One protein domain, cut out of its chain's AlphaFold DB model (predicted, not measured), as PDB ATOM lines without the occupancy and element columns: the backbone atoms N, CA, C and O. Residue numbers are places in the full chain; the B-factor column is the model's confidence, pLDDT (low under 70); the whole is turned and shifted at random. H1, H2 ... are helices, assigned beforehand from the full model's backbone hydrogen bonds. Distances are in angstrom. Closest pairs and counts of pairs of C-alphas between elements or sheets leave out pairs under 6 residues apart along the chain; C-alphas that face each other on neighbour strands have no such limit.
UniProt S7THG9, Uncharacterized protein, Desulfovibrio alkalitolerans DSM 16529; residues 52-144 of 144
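Overview. This is residues 52 to 144 of the 144 residues of an uncharacterized protein of Desulfovibrio alkalitolerans DSM 16529 (UniProt S7THG9). A splayed helical hairpin, H2 and H3, meets H1 and the long H4 around one corner; from there H4 runs outward, and residues 129 to 144 stick out. The 93 printed residues have four named helices, H1 to H4 in order, and no named strand: all helix. The whole is loose, radius of gyration of the C-alphas 15.9 A, spanning 52 by 35 by 19 A.

Arrangement. Start at H1, residues 52 to 65; it touches H2, residues 71 to 85, only at the corner, C-alphas 64 and 72 closest at 4.9 A. H3, residues 95 to 116, touches H1 with residues 112 to 116 alone, about perpendicular at 89 degrees, C-alphas 58 and 116 closest at 4.8 A. H2 and H3 form a hairpin, opposite ways at 36 degrees, only just steep; their closest C-alphas, 83 and 103, are 5.4 A apart. H4, residues 118 to 141, is close but not clearly touching H3, C-alphas 114 and 121 closest at 5.5 A. In these four helices every O i to N i+4 pair is within hydrogen-bond range.

Along the chain. Find C-alpha 52 at (10.761, -23.656, -31.569), where H1 begins its 20.0 A. H2 spans 20.4 A, H3 31.3 A and H4 34.8 A, ending at C-alpha 141, (22.600, 21.430, -10.134).

Size, cuts and confidence. C-alphas 52 and 144, the farthest apart, are 55.9 A apart. The printed part has no cut and no long link; pLDDT is under 70 at 15 residues, among them 82 to 92.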
ATOM      1  N   GLU A  52      10.547 -23.007 -32.866       79.69
ATOM      2  CA  GLU A  52      10.761 -23.656 -31.569       79.69
ATOM      3  C   GLU A  52      12.000 -23.103 -30.857       79.69
ATOM      4  O   GLU A  52      12.040 -22.996 -29.629       79.69
ATOM      5  N   ARG A  53      13.052 -22.773 -31.612       81.88
ATOM      6  CA  ARG A  53      14.246 -22.125 -31.064       81.88
ATOM      7  C   ARG A  53      13.929 -20.712 -30.571       81.88
ATOM      8  O   ARG A  53      14.341 -20.372 -29.467       81.88
ATOM      9  N   LEU A  54      13.165 -19.935 -31.339       84.56
ATOM     10  CA  LEU A  54      12.703 -18.609 -30.931       84.56
ATOM     11  C   LEU A  54      11.800 -18.679 -29.693       84.56
ATOM     12  O   LEU A  54      12.008 -17.930 -28.747       84.56
ATOM     13  N   ALA A  55      10.843 -19.606 -29.648       86.25
ATOM     14  CA  ALA A  55       9.946 -19.770 -28.504       86.25
ATOM     15  C   ALA A  55      10.710 -20.094 -27.210       86.25
ATOM     16  O   ALA A  55      10.417 -19.513 -26.166       86.25
ATOM     17  N   ARG A  56      11.723 -20.971 -27.286       90.62
ATOM     18  CA  ARG A  56      12.624 -21.260 -26.157       90.62
ATOM     19  C   ARG A  56      13.393 -20.022 -25.715       90.62
ATOM     20  O   ARG A  56      13.369 -19.689 -24.540       90.62
ATOM     21  N   LEU A  57      13.984 -19.297 -26.663       86.12
ATOM     22  CA  LEU A  57      14.704 -18.060 -26.371       86.12
ATOM     23  C   LEU A  57      13.813 -17.025 -25.666       86.12
ATOM     24  O   LEU A  57      14.221 -16.439 -24.669       86.12
ATOM     25  N   LEU A  58      12.579 -16.826 -26.137       88.38
ATOM     26  CA  LEU A  58      11.641 -15.894 -25.509       88.38
ATOM     27  C   LEU A  58      11.209 -16.357 -24.108       88.38
ATOM     28  O   LEU A  58      11.003 -15.519 -23.227       88.38
ATOM     29  N   ALA A  59      11.087 -17.668 -23.881       88.56
ATOM     30  CA  ALA A  59      10.828 -18.217 -22.553       88.56
ATOM     31  C   ALA A  59      11.999 -17.942 -21.593       88.56
ATOM     32  O   ALA A  59      11.770 -17.416 -20.503       88.56
ATOM     33  N   ASP A  60      13.237 -18.183 -22.035       88.94
ATOM     34  CA  ASP A  60      14.450 -17.904 -21.257       88.94
ATOM     35  C   ASP A  60      14.561 -16.405 -20.928       88.94
ATOM     36  O   ASP A  60      14.805 -16.016 -19.784       88.94
ATOM     37  N   CYS A  61      14.305 -15.529 -21.910       85.69
ATOM     38  CA  CYS A  61      14.276 -14.081 -21.699       85.69
ATOM     39  C   CYS A  61      13.248 -13.682 -20.635       85.69
ATOM     40  O   CYS A  61      13.541 -12.858 -19.764       85.69
ATOM     41  N   ARG A  62      12.048 -14.273 -20.672       87.62
ATOM     42  CA  ARG A  62      11.005 -14.007 -19.679       87.62
ATOM     43  C   ARG A  62      11.435 -14.447 -18.283       87.62
ATOM     44  O   ARG A  62      11.230 -13.692 -17.334       87.62
ATOM     45  N   GLU A  63      12.041 -15.622 -18.154       88.19
ATOM     46  CA  GLU A  63      12.551 -16.122 -16.875       88.19
ATOM     47  C   GLU A  63      13.592 -15.161 -16.287       88.19
ATOM     48  O   GLU A  63      13.459 -14.723 -15.143       88.19
ATOM     49  N   VAL A  64      14.565 -14.738 -17.101       84.00
ATOM     50  CA  VAL A  64      15.617 -13.792 -16.703       84.00
ATOM     51  C   VAL A  64      15.034 -12.446 -16.251       84.00
ATOM     52  O   VAL A  64      15.471 -11.895 -15.236       84.00
ATOM     53  N   MET A  65      14.028 -11.922 -16.957       81.00
ATOM     54  CA  MET A  65      13.346 -10.670 -16.595       81.00
ATOM     55  C   MET A  65      12.520 -10.774 -15.306       81.00
ATOM     56  O   MET A  65      12.327  -9.768 -14.619       81.00
ATOM     57  N   CYS A  66      12.041 -11.974 -14.976       84.00
ATOM     58  CA  CYS A  66      11.228 -12.249 -13.792       84.00
ATOM     59  C   CYS A  66      12.045 -12.711 -12.576       84.00
ATOM     60  O   CYS A  66      11.457 -12.960 -11.522       84.00
ATOM     61  N   LEU A  67      13.378 -12.804 -12.680       84.12
ATOM     62  CA  LEU A  67      14.236 -13.168 -11.552       84.12
ATOM     63  C   LEU A  67      13.987 -12.230 -10.353       84.12
ATOM     64  O   LEU A  67      14.229 -11.024 -10.470       84.12
ATOM     65  N   PRO A  68      13.595 -12.753  -9.171       75.56
ATOM     66  CA  PRO A  68      13.217 -11.928  -8.016       75.56
ATOM     67  C   PRO A  68      14.322 -10.987  -7.527       75.56
ATOM     68  O   PRO A  68      14.056  -9.921  -6.983       75.56
ATOM     69  N   SER A  69      15.586 -11.364  -7.742       77.69
ATOM     70  CA  SER A  69      16.757 -10.565  -7.371       77.69
ATOM     71  C   SER A  69      16.986  -9.342  -8.270       77.69
ATOM     72  O   SER A  69      17.905  -8.556  -8.011       77.69
ATOM     73  N   GLY A  70      16.227  -9.221  -9.368       73.75
ATOM     74  CA  GLY A  70      16.438  -8.234 -10.425       73.75
ATOM     75  C   GLY A  70      17.764  -8.407 -11.172       73.75
ATOM     76  O   GLY A  70      18.191  -7.493 -11.874       73.75
ATOM     77  N   ALA A  71      18.461  -9.541 -11.012       73.94
ATOM     78  CA  ALA A  71      19.789  -9.749 -11.591       73.94
ATOM     79  C   ALA A  71      19.783  -9.699 -13.125       73.94
ATOM     80  O   ALA A  71      20.648  -9.044 -13.703       73.94
ATOM     81  N   GLY A  72      18.783 -10.308 -13.772       71.50
ATOM     82  CA  GLY A  72      18.627 -10.251 -15.228       71.50
ATOM     83  C   GLY A  72      18.458  -8.825 -15.751       71.50
ATOM     84  O   GLY A  72      19.045  -8.446 -16.760       71.50
ATOM     85  N   LEU A  73      17.743  -7.995 -14.992       71.62
ATOM     86  CA  LEU A  73      17.496  -6.591 -15.317       71.62
ATOM     87  C   LEU A  73      18.756  -5.735 -15.185       71.62
ATOM     88  O   LEU A  73      19.020  -4.886 -16.032       71.62
ATOM     89  N   ARG A  74      19.560  -5.974 -14.144       73.31
ATOM     90  CA  ARG A  74      20.850  -5.291 -13.970       73.31
ATOM     91  C   ARG A  74      21.841  -5.663 -15.068       73.31
ATOM     92  O   ARG A  74      22.565  -4.793 -15.536       73.31
ATOM     93  N   LEU A  75      21.865  -6.931 -15.476       68.50
ATOM     94  CA  LEU A  75      22.747  -7.409 -16.538       68.50
ATOM     95  C   LEU A  75      22.374  -6.785 -17.889       68.50
ATOM     96  O   LEU A  75      23.244  -6.291 -18.602       68.50
ATOM     97  N   LEU A  76      21.070  -6.716 -18.180       71.75
ATOM     98  CA  LEU A  76      20.550  -6.003 -19.339       71.75
ATOM     99  C   LEU A  76      20.966  -4.531 -19.327       71.75
ATOM    100  O   LEU A  76      21.508  -4.025 -20.308       71.75
ATOM    101  N   TRP A  77      20.705  -3.844 -18.215       73.56
ATOM    102  CA  TRP A  77      21.007  -2.423 -18.093       73.56
ATOM    103  C   TRP A  77      22.498  -2.154 -18.281       73.56
ATOM    104  O   TRP A  77      22.880  -1.251 -19.014       73.56
ATOM    105  N   HIS A  78      23.339  -3.007 -17.699       72.50
ATOM    106  CA  HIS A  78      24.781  -2.943 -17.858       72.50
ATOM    107  C   HIS A  78      25.222  -3.086 -19.320       72.50
ATOM    108  O   HIS A  78      26.059  -2.313 -19.780       72.50
ATOM    109  N   TRP A  79      24.663  -4.035 -20.074       69.56
ATOM    110  CA  TRP A  79      24.985  -4.189 -21.495       69.56
ATOM    111  C   TRP A  79      24.496  -3.024 -22.342       69.56
ATOM    112  O   TRP A  79      25.233  -2.545 -23.200       69.56
ATOM    113  N   ARG A  80      23.285  -2.535 -22.072       71.62
ATOM    114  CA  ARG A  80      22.734  -1.360 -22.745       71.62
ATOM    115  C   ARG A  80      23.594  -0.127 -22.490       71.62
ATOM    116  O   ARG A  80      23.917   0.598 -23.425       71.62
ATOM    117  N   GLU A  81      23.988   0.101 -21.242       73.25
ATOM    118  CA  GLU A  81      24.900   1.183 -20.897       73.25
ATOM    119  C   GLU A  81      26.251   0.996 -21.562       73.25
ATOM    120  O   GLU A  81      26.750   1.962 -22.108       73.25
ATOM    121  N   GLN A  82      26.836  -0.202 -21.599       68.00
ATOM    122  CA  GLN A  82      28.091  -0.398 -22.329       68.00
ATOM    123  C   GLN A  82      27.942  -0.082 -23.816       68.00
ATOM    124  O   GLN A  82      28.795   0.603 -24.370       68.00
ATOM    125  N   ALA A  83      26.851  -0.516 -24.446       64.81
ATOM    126  CA  ALA A  83      26.572  -0.200 -25.837       64.81
ATOM    127  C   ALA A  83      26.480   1.329 -26.035       64.81
ATOM    128  O   ALA A  83      27.169   1.876 -26.891       64.81
ATOM    129  N   LEU A  84      25.729   2.037 -25.181       65.31
ATOM    130  CA  LEU A  84      25.500   3.490 -25.248       65.31
ATOM    131  C   LEU A  84      26.670   4.367 -24.751       65.31
ATOM    132  O   LEU A  84      26.831   5.491 -25.226       65.31
ATOM    133  N   ALA A  85      27.471   3.892 -23.797       58.03
ATOM    134  CA  ALA A  85      28.512   4.653 -23.098       58.03
ATOM    135  C   ALA A  85      29.792   4.804 -23.922       58.03
ATOM    136  O   ALA A  85      30.569   5.733 -23.683       58.03
ATOM    137  N   PHE A  86      30.004   3.959 -24.934       52.81
ATOM    138  CA  PHE A  86      30.996   4.243 -25.964       52.81
ATOM    139  C   PHE A  86      30.452   5.337 -26.880       52.81
ATOM    140  O   PHE A  86      29.880   5.066 -27.932       52.81
ATOM    141  N   GLY A  87      30.638   6.591 -26.452       53.62
ATOM    142  CA  GLY A  87      30.346   7.798 -27.218       53.62
ATOM    143  C   GLY A  87      30.810   7.649 -28.665       53.62
ATOM    144  O   GLY A  87      31.997   7.748 -28.976       53.62
ATOM    145  N   GLN A  88      29.846   7.396 -29.547       56.31
ATOM    146  CA  GLN A  88      30.040   6.899 -30.910       56.31
ATOM    147  C   GLN A  88      30.672   7.896 -31.887       56.31
ATOM    148  O   GLN A  88      30.699   7.648 -33.087       56.31
ATOM    149  N   VAL A  89      31.172   9.037 -31.422       51.31
ATOM    150  CA  VAL A  89      31.532  10.132 -32.330       51.31
ATOM    151  C   VAL A  89      33.045  10.240 -32.549       51.31
ATOM    152  O   VAL A  89      33.461  10.784 -33.565       51.31
ATOM    153  N   PHE A  90      33.893   9.662 -31.683       53.03
ATOM    154  CA  PHE A  90      35.352   9.864 -31.772       53.03
ATOM    155  C   PHE A  90      36.199   8.648 -31.359       53.03
ATOM    156  O   PHE A  90      37.130   8.780 -30.566       53.03
ATOM    157  N   VAL A  91      35.909   7.456 -31.892       59.50
ATOM    158  CA  VAL A  91      36.756   6.264 -31.677       59.50
ATOM    159  C   VAL A  91      37.538   5.948 -32.967       59.50
ATOM    160  O   VAL A  91      36.925   5.914 -34.033       59.50
ATOM    161  N   PRO A  92      38.872   5.739 -32.938       64.12
ATOM    162  CA  PRO A  92      39.638   5.508 -34.162       64.12
ATOM    163  C   PRO A  92      39.377   4.129 -34.798       64.12
ATOM    164  O   PRO A  92      39.389   3.103 -34.117       64.12
ATOM    165  N   GLY A  93      39.263   4.096 -36.132       71.50
ATOM    166  CA  GLY A  93      39.458   2.897 -36.963       71.50
ATOM    167  C   GLY A  93      38.584   1.683 -36.612       71.50
ATOM    168  O   GLY A  93      37.363   1.783 -36.526       71.50
ATOM    169  N   ALA A  94      39.215   0.512 -36.438       67.94
ATOM    170  CA  ALA A  94      38.554  -0.795 -36.287       67.94
ATOM    171  C   ALA A  94      37.577  -0.898 -35.097       67.94
ATOM    172  O   ALA A  94      36.640  -1.696 -35.133       67.94
ATOM    173  N   ALA A  95      37.759  -0.070 -34.065       70.69
ATOM    174  CA  ALA A  95      36.874  -0.033 -32.904       70.69
ATOM    175  C   ALA A  95      35.464   0.490 -33.242       70.69
ATOM    176  O   ALA A  95      34.509   0.146 -32.552       70.69
ATOM    177  N   VAL A  96      35.304   1.252 -34.334       72.81
ATOM    178  CA  VAL A  96      33.986   1.704 -34.814       72.81
ATOM    179  C   VAL A  96      33.111   0.514 -35.206       72.81
ATOM    180  O   VAL A  96      31.947   0.459 -34.816       72.81
ATOM    181  N   TYR A  97      33.670  -0.469 -35.916       75.81
ATOM    182  CA  TYR A  97      32.925  -1.657 -36.342       75.81
ATOM    183  C   TYR A  97      32.570  -2.569 -35.168       75.81
ATOM    184  O   TYR A  97      31.457  -3.081 -35.110       75.81
ATOM    185  N   ALA A  98      33.487  -2.736 -34.210       74.38
ATOM    186  CA  ALA A  98      33.214  -3.497 -32.995       74.38
ATOM    187  C   ALA A  98      32.082  -2.858 -32.172       74.38
ATOM    188  O   ALA A  98      31.166  -3.551 -31.736       74.38
ATOM    189  N   ASN A  99      32.098  -1.529 -32.026       72.94
ATOM    190  CA  ASN A  99      31.046  -0.801 -31.318       72.94
ATOM    191  C   ASN A  99      29.706  -0.847 -32.063       72.94
ATOM    192  O   ASN A  99      28.665  -0.983 -31.428       72.94
ATOM    193  N   ALA A 100      29.717  -0.766 -33.398       76.56
ATOM    194  CA  ALA A 100      28.511  -0.926 -34.207       76.56
ATOM    195  C   ALA A 100      27.899  -2.328 -34.032       76.56
ATOM    196  O   ALA A 100      26.712  -2.441 -33.745       76.56
ATOM    197  N   ALA A 101      28.717  -3.382 -34.083       80.62
ATOM    198  CA  ALA A 101      28.254  -4.754 -33.880       80.62
ATOM    199  C   ALA A 101      27.668  -4.979 -32.475       80.62
ATOM    200  O   ALA A 101      26.647  -5.647 -32.327       80.62
ATOM    201  N   LEU A 102      28.282  -4.399 -31.437       76.06
ATOM    202  CA  LEU A 102      27.747  -4.460 -30.073       76.06
ATOM    203  C   LEU A 102      26.405  -3.733 -29.943       76.06
ATOM    204  O   LEU A 102      25.525  -4.207 -29.228       76.06
ATOM    205  N   MET A 103      26.236  -2.610 -30.641       76.62
ATOM    206  CA  MET A 103      24.967  -1.883 -30.670       76.62
ATOM    207  C   MET A 103      23.869  -2.667 -31.371       76.62
ATOM    208  O   MET A 103      22.763  -2.753 -30.842       76.62
ATOM    209  N   ASP A 104      24.164  -3.254 -32.528       82.94
ATOM    210  CA  ASP A 104      23.197  -4.074 -33.256       82.94
ATOM    211  C   ASP A 104      22.784  -5.281 -32.407       82.94
ATOM    212  O   ASP A 104      21.594  -5.511 -32.193       82.94
ATOM    213  N   TYR A 105      23.757  -5.958 -31.789       80.56
ATOM    214  CA  TYR A 105      23.497  -7.049 -30.855       80.56
ATOM    215  C   TYR A 105      22.623  -6.613 -29.666       80.56
ATOM    216  O   TYR A 105      21.652  -7.292 -29.324       80.56
ATOM    217  N   ALA A 106      22.926  -5.472 -29.041       78.75
ATOM    218  CA  ALA A 106      22.139  -4.950 -27.925       78.75
ATOM    219  C   ALA A 106      20.694  -4.629 -28.343       78.75
ATOM    220  O   ALA A 106      19.760  -4.991 -27.627       78.75
ATOM    221  N   ARG A 107      20.496  -4.017 -29.519       81.69
ATOM    222  CA  ARG A 107      19.162  -3.715 -30.067       81.69
ATOM    223  C   ARG A 107      18.359  -4.980 -30.349       81.69
ATOM    224  O   ARG A 107      17.167  -5.014 -30.054       81.69
ATOM    225  N   GLU A 108      18.998  -6.022 -30.878       84.56
ATOM    226  CA  GLU A 108      18.354  -7.323 -31.077       84.56
ATOM    227  C   GLU A 108      17.913  -7.941 -29.747       84.56
ATOM    228  O   GLU A 108      16.769  -8.380 -29.626       84.56
ATOM    229  N   ARG A 109      18.782  -7.934 -28.725       81.12
ATOM    230  CA  ARG A 109      18.417  -8.449 -27.395       81.12
ATOM    231  C   ARG A 109      17.257  -7.654 -26.792       81.12
ATOM    232  O   ARG A 109      16.326  -8.259 -26.269       81.12
ATOM    233  N   GLU A 110      17.278  -6.321 -26.889       82.56
ATOM    234  CA  GLU A 110      16.173  -5.448 -26.458       82.56
ATOM    235  C   GLU A 110      14.849  -5.805 -27.134       82.56
ATOM    236  O   GLU A 110      13.835  -5.943 -26.446       82.56
ATOM    237  N   ALA A 111      14.860  -6.014 -28.452       86.69
ATOM    238  CA  ALA A 111      13.677  -6.426 -29.197       86.69
ATOM    239  C   ALA A 111      13.141  -7.783 -28.712       86.69
ATOM    240  O   ALA A 111      11.938  -7.929 -28.491       86.69
ATOM    241  N   GLU A 112      14.016  -8.760 -28.472       86.31
ATOM    242  CA  GLU A 112      13.619 -10.069 -27.946       86.31
ATOM    243  C   GLU A 112      12.992  -9.987 -26.556       86.31
ATOM    244  O   GLU A 112      11.983 -10.640 -26.307       86.31
ATOM    245  N   MET A 113      13.513  -9.153 -25.657       83.00
ATOM    246  CA  MET A 113      12.909  -8.972 -24.332       83.00
ATOM    247  C   MET A 113      11.584  -8.215 -24.394       83.00
ATOM    248  O   MET A 113      10.650  -8.550 -23.660       83.00
ATOM    249  N   ALA A 114      11.477  -7.226 -25.284       88.12
ATOM    250  CA  ALA A 114      10.224  -6.530 -25.542       88.12
ATOM    251  C   ALA A 114       9.148  -7.502 -26.049       88.12
ATOM    252  O   ALA A 114       8.011  -7.428 -25.592       88.12
ATOM    253  N   MET A 115       9.510  -8.455 -26.916       87.44
ATOM    254  CA  MET A 115       8.614  -9.533 -27.353       87.44
ATOM    255  C   MET A 115       8.322 -10.542 -26.233       87.44
ATOM    256  O   MET A 115       7.180 -10.962 -26.051       87.44
ATOM    257  N   ALA A 116       9.339 -10.927 -25.460       89.25
ATOM    258  CA  ALA A 116       9.228 -11.944 -24.421       89.25
ATOM    259  C   ALA A 116       8.324 -11.507 -23.267       89.25
ATOM    260  O   ALA A 116       7.539 -12.321 -22.778       89.25
ATOM    261  N   HIS A 117       8.420 -10.252 -22.816       88.50
ATOM    262  CA  HIS A 117       7.589  -9.716 -21.736       88.50
ATOM    263  C   HIS A 117       7.336  -8.196 -21.880       88.50
ATOM    264  O   HIS A 117       7.904  -7.393 -21.128       88.50
ATOM    265  N   PRO A 118       6.389  -7.774 -22.744       86.94
ATOM    266  CA  PRO A 118       6.180  -6.363 -23.096       86.94
ATOM    267  C   PRO A 118       5.899  -5.449 -21.899       86.94
ATOM    268  O   PRO A 118       6.493  -4.382 -21.755       86.94
ATOM    269  N   ARG A 119       5.024  -5.884 -20.982       86.75
ATOM    270  CA  ARG A 119       4.665  -5.098 -19.791       86.75
ATOM    271  C   ARG A 119       5.873  -4.821 -18.894       86.75
ATOM    272  O   ARG A 119       6.113  -3.676 -18.520       86.75
ATOM    273  N   LYS A 120       6.664  -5.857 -18.597       82.44
ATOM    274  CA  LYS A 120       7.871  -5.731 -17.780       82.44
ATOM    275  C   LYS A 120       8.907  -4.861 -18.480       82.44
ATOM    276  O   LYS A 120       9.514  -4.015 -17.839       82.44
ATOM    277  N   TYR A 121       9.050  -4.999 -19.796       84.19
ATOM    278  CA  TYR A 121       9.906  -4.127 -20.592       84.19
ATOM    279  C   TYR A 121       9.519  -2.641 -20.456       84.19
ATOM    280  O   TYR A 121      10.378  -1.809 -20.173       84.19
ATOM    281  N   LEU A 122       8.231  -2.298 -20.548       84.44
ATOM    282  CA  LEU A 122       7.759  -0.917 -20.362       84.44
ATOM    283  C   LEU A 122       7.991  -0.386 -18.939       84.44
ATOM    284  O   LEU A 122       8.407   0.766 -18.772       84.44
ATOM    285  N   GLU A 123       7.766  -1.215 -17.915       82.12
ATOM    286  CA  GLU A 123       8.090  -0.870 -16.524       82.12
ATOM    287  C   GLU A 123       9.570  -0.480 -16.396       82.12
ATOM    288  O   GLU A 123       9.897   0.568 -15.833       82.12
ATOM    289  N   LEU A 124      10.465  -1.273 -16.991       77.44
ATOM    290  CA  LEU A 124      11.908  -1.028 -16.969       77.44
ATOM    291  C   LEU A 124      12.289   0.259 -17.690       77.44
ATOM    292  O   LEU A 124      13.041   1.063 -17.143       77.44
ATOM    293  N   MET A 125      11.748   0.485 -18.888       80.81
ATOM    294  CA  MET A 125      12.023   1.698 -19.661       80.81
ATOM    295  C   MET A 125      11.578   2.960 -18.919       80.81
ATOM    296  O   MET A 125      12.265   3.982 -18.955       80.81
ATOM    297  N   THR A 126      10.473   2.877 -18.182       82.81
ATOM    298  CA  THR A 126       9.981   3.980 -17.353       82.81
ATOM    299  C   THR A 126      10.907   4.246 -16.162       82.81
ATOM    300  O   THR A 126      11.211   5.401 -15.860       82.81
ATOM    301  N   LEU A 127      11.383   3.195 -15.488       77.19
ATOM    302  CA  LEU A 127      12.337   3.316 -14.379       77.19
ATOM    303  C   LEU A 127      13.672   3.910 -14.842       77.19
ATOM    304  O   LEU A 127      14.180   4.842 -14.221       77.19
ATOM    305  N   ALA A 128      14.188   3.420 -15.964       76.19
ATOM    306  CA  ALA A 128      15.384   3.921 -16.626       76.19
ATOM    307  C   ALA A 128      15.290   5.416 -16.961       76.19
ATOM    308  O   ALA A 128      16.165   6.199 -16.592       76.19
ATOM    309  N   ALA A 129      14.193   5.835 -17.600       78.19
ATOM    310  CA  ALA A 129      13.962   7.238 -17.936       78.19
ATOM    311  C   ALA A 129      13.949   8.134 -16.686       78.19
ATOM    312  O   ALA A 129      14.515   9.228 -16.691       78.19
ATOM    313  N   ARG A 130      13.350   7.657 -15.585       80.06
ATOM    314  CA  ARG A 130      13.353   8.370 -14.298       80.06
ATOM    315  C   ARG A 130      14.754   8.470 -13.697       80.06
ATOM    316  O   ARG A 130      15.098   9.530 -13.178       80.06
ATOM    317  N   ALA A 131      15.552   7.404 -13.758       76.12
ATOM    318  CA  ALA A 131      16.931   7.411 -13.272       76.12
ATOM    319  C   ALA A 131      17.781   8.438 -14.038       76.12
ATOM    320  O   ALA A 131      18.356   9.334 -13.421       76.12
ATOM    321  N   HIS A 132      17.737   8.413 -15.372       75.31
ATOM    322  CA  HIS A 132      18.429   9.400 -16.206       75.31
ATOM    323  C   HIS A 132      17.960  10.837 -15.961       75.31
ATOM    324  O   HIS A 132      18.781  11.750 -15.896       75.31
ATOM    325  N   ALA A 133      16.656  11.070 -15.783       78.81
ATOM    326  CA  ALA A 133      16.149  12.405 -15.465       78.81
ATOM    327  C   ALA A 133      16.721  12.937 -14.136       78.81
ATOM    328  O   ALA A 133      17.082  14.112 -14.042       78.81
ATOM    329  N   ARG A 134      16.850  12.071 -13.120       82.19
ATOM    330  CA  ARG A 134      17.468  12.420 -11.829       82.19
ATOM    331  C   ARG A 134      18.958  12.727 -11.980       82.19
ATOM    332  O   ARG A 134      19.426  13.723 -11.433       82.19
ATOM    333  N   GLU A 135      19.687  11.919 -12.742       79.56
ATOM    334  CA  GLU A 135      21.112  12.136 -13.028       79.56
ATOM    335  C   GLU A 135      21.349  13.454 -13.775       79.56
ATOM    336  O   GLU A 135      22.215  14.239 -13.386       79.56
ATOM    337  N   ALA A 136      20.534  13.748 -14.791       78.31
ATOM    338  CA  ALA A 136      20.599  14.996 -15.545       78.31
ATOM    339  C   ALA A 136      20.301  16.221 -14.661       78.31
ATOM    340  O   ALA A 136      21.008  17.234 -14.731       78.31
ATOM    341  N   ALA A 137      19.295  16.126 -13.785       85.75
ATOM    342  CA  ALA A 137      18.978  17.176 -12.819       85.75
ATOM    343  C   ALA A 137      20.138  17.412 -11.834       85.75
ATOM    344  O   ALA A 137      20.535  18.558 -11.611       85.75
ATOM    345  N   ALA A 138      20.742  16.342 -11.307       86.38
ATOM    346  CA  ALA A 138      21.894  16.425 -10.411       86.38
ATOM    347  C   ALA A 138      23.134  17.018 -11.104       86.38
ATOM    348  O   ALA A 138      23.825  17.863 -10.532       86.38
ATOM    349  N   ALA A 139      23.405  16.623 -12.351       83.69
ATOM    350  CA  ALA A 139      24.500  17.171 -13.148       83.69
ATOM    351  C   ALA A 139      24.316  18.671 -13.429       83.69
ATOM    352  O   ALA A 139      25.284  19.430 -13.398       83.69
ATOM    353  N   THR A 140      23.074  19.108 -13.656       84.94
ATOM    354  CA  THR A 140      22.734  20.521 -13.866       84.94
ATOM    355  C   THR A 140      22.888  21.332 -12.579       84.94
ATOM    356  O   THR A 140      23.433  22.432 -12.615       84.94
ATOM    357  N   ALA A 141      22.463  20.782 -11.437       82.25
ATOM    358  CA  ALA A 141      22.600  21.430 -10.134       82.25
ATOM    359  C   ALA A 141      24.068  21.626  -9.722       82.25
ATOM    360  O   ALA A 141      24.402  22.672  -9.191       82.25
ATOM    361  N   ARG A 142      24.960  20.671 -10.021       78.62
ATOM    362  CA  ARG A 142      26.408  20.782  -9.736       78.62
ATOM    363  C   ARG A 142      27.142  21.839 -10.569       78.62
ATOM    364  O   ARG A 142      28.278  22.169 -10.251       78.62
ATOM    365  N   ARG A 143      26.549  22.293 -11.675       73.12
ATOM    366  CA  ARG A 143      27.129  23.316 -12.562       73.12
ATOM    367  C   ARG A 143      26.690  24.741 -12.206       73.12
ATOM    368  O   ARG A 143      27.192  25.673 -12.827       73.12
ATOM    369  N   ARG A 144      25.741  24.895 -11.281       58.28
ATOM    370  CA  ARG A 144      25.295  26.182 -10.733       58.28
ATOM    371  C   ARG A 144      25.965  26.424  -9.390       58.28
ATOM    372  O   ARG A 144      26.229  27.609  -9.112       58.28
TER     373      ARG A 144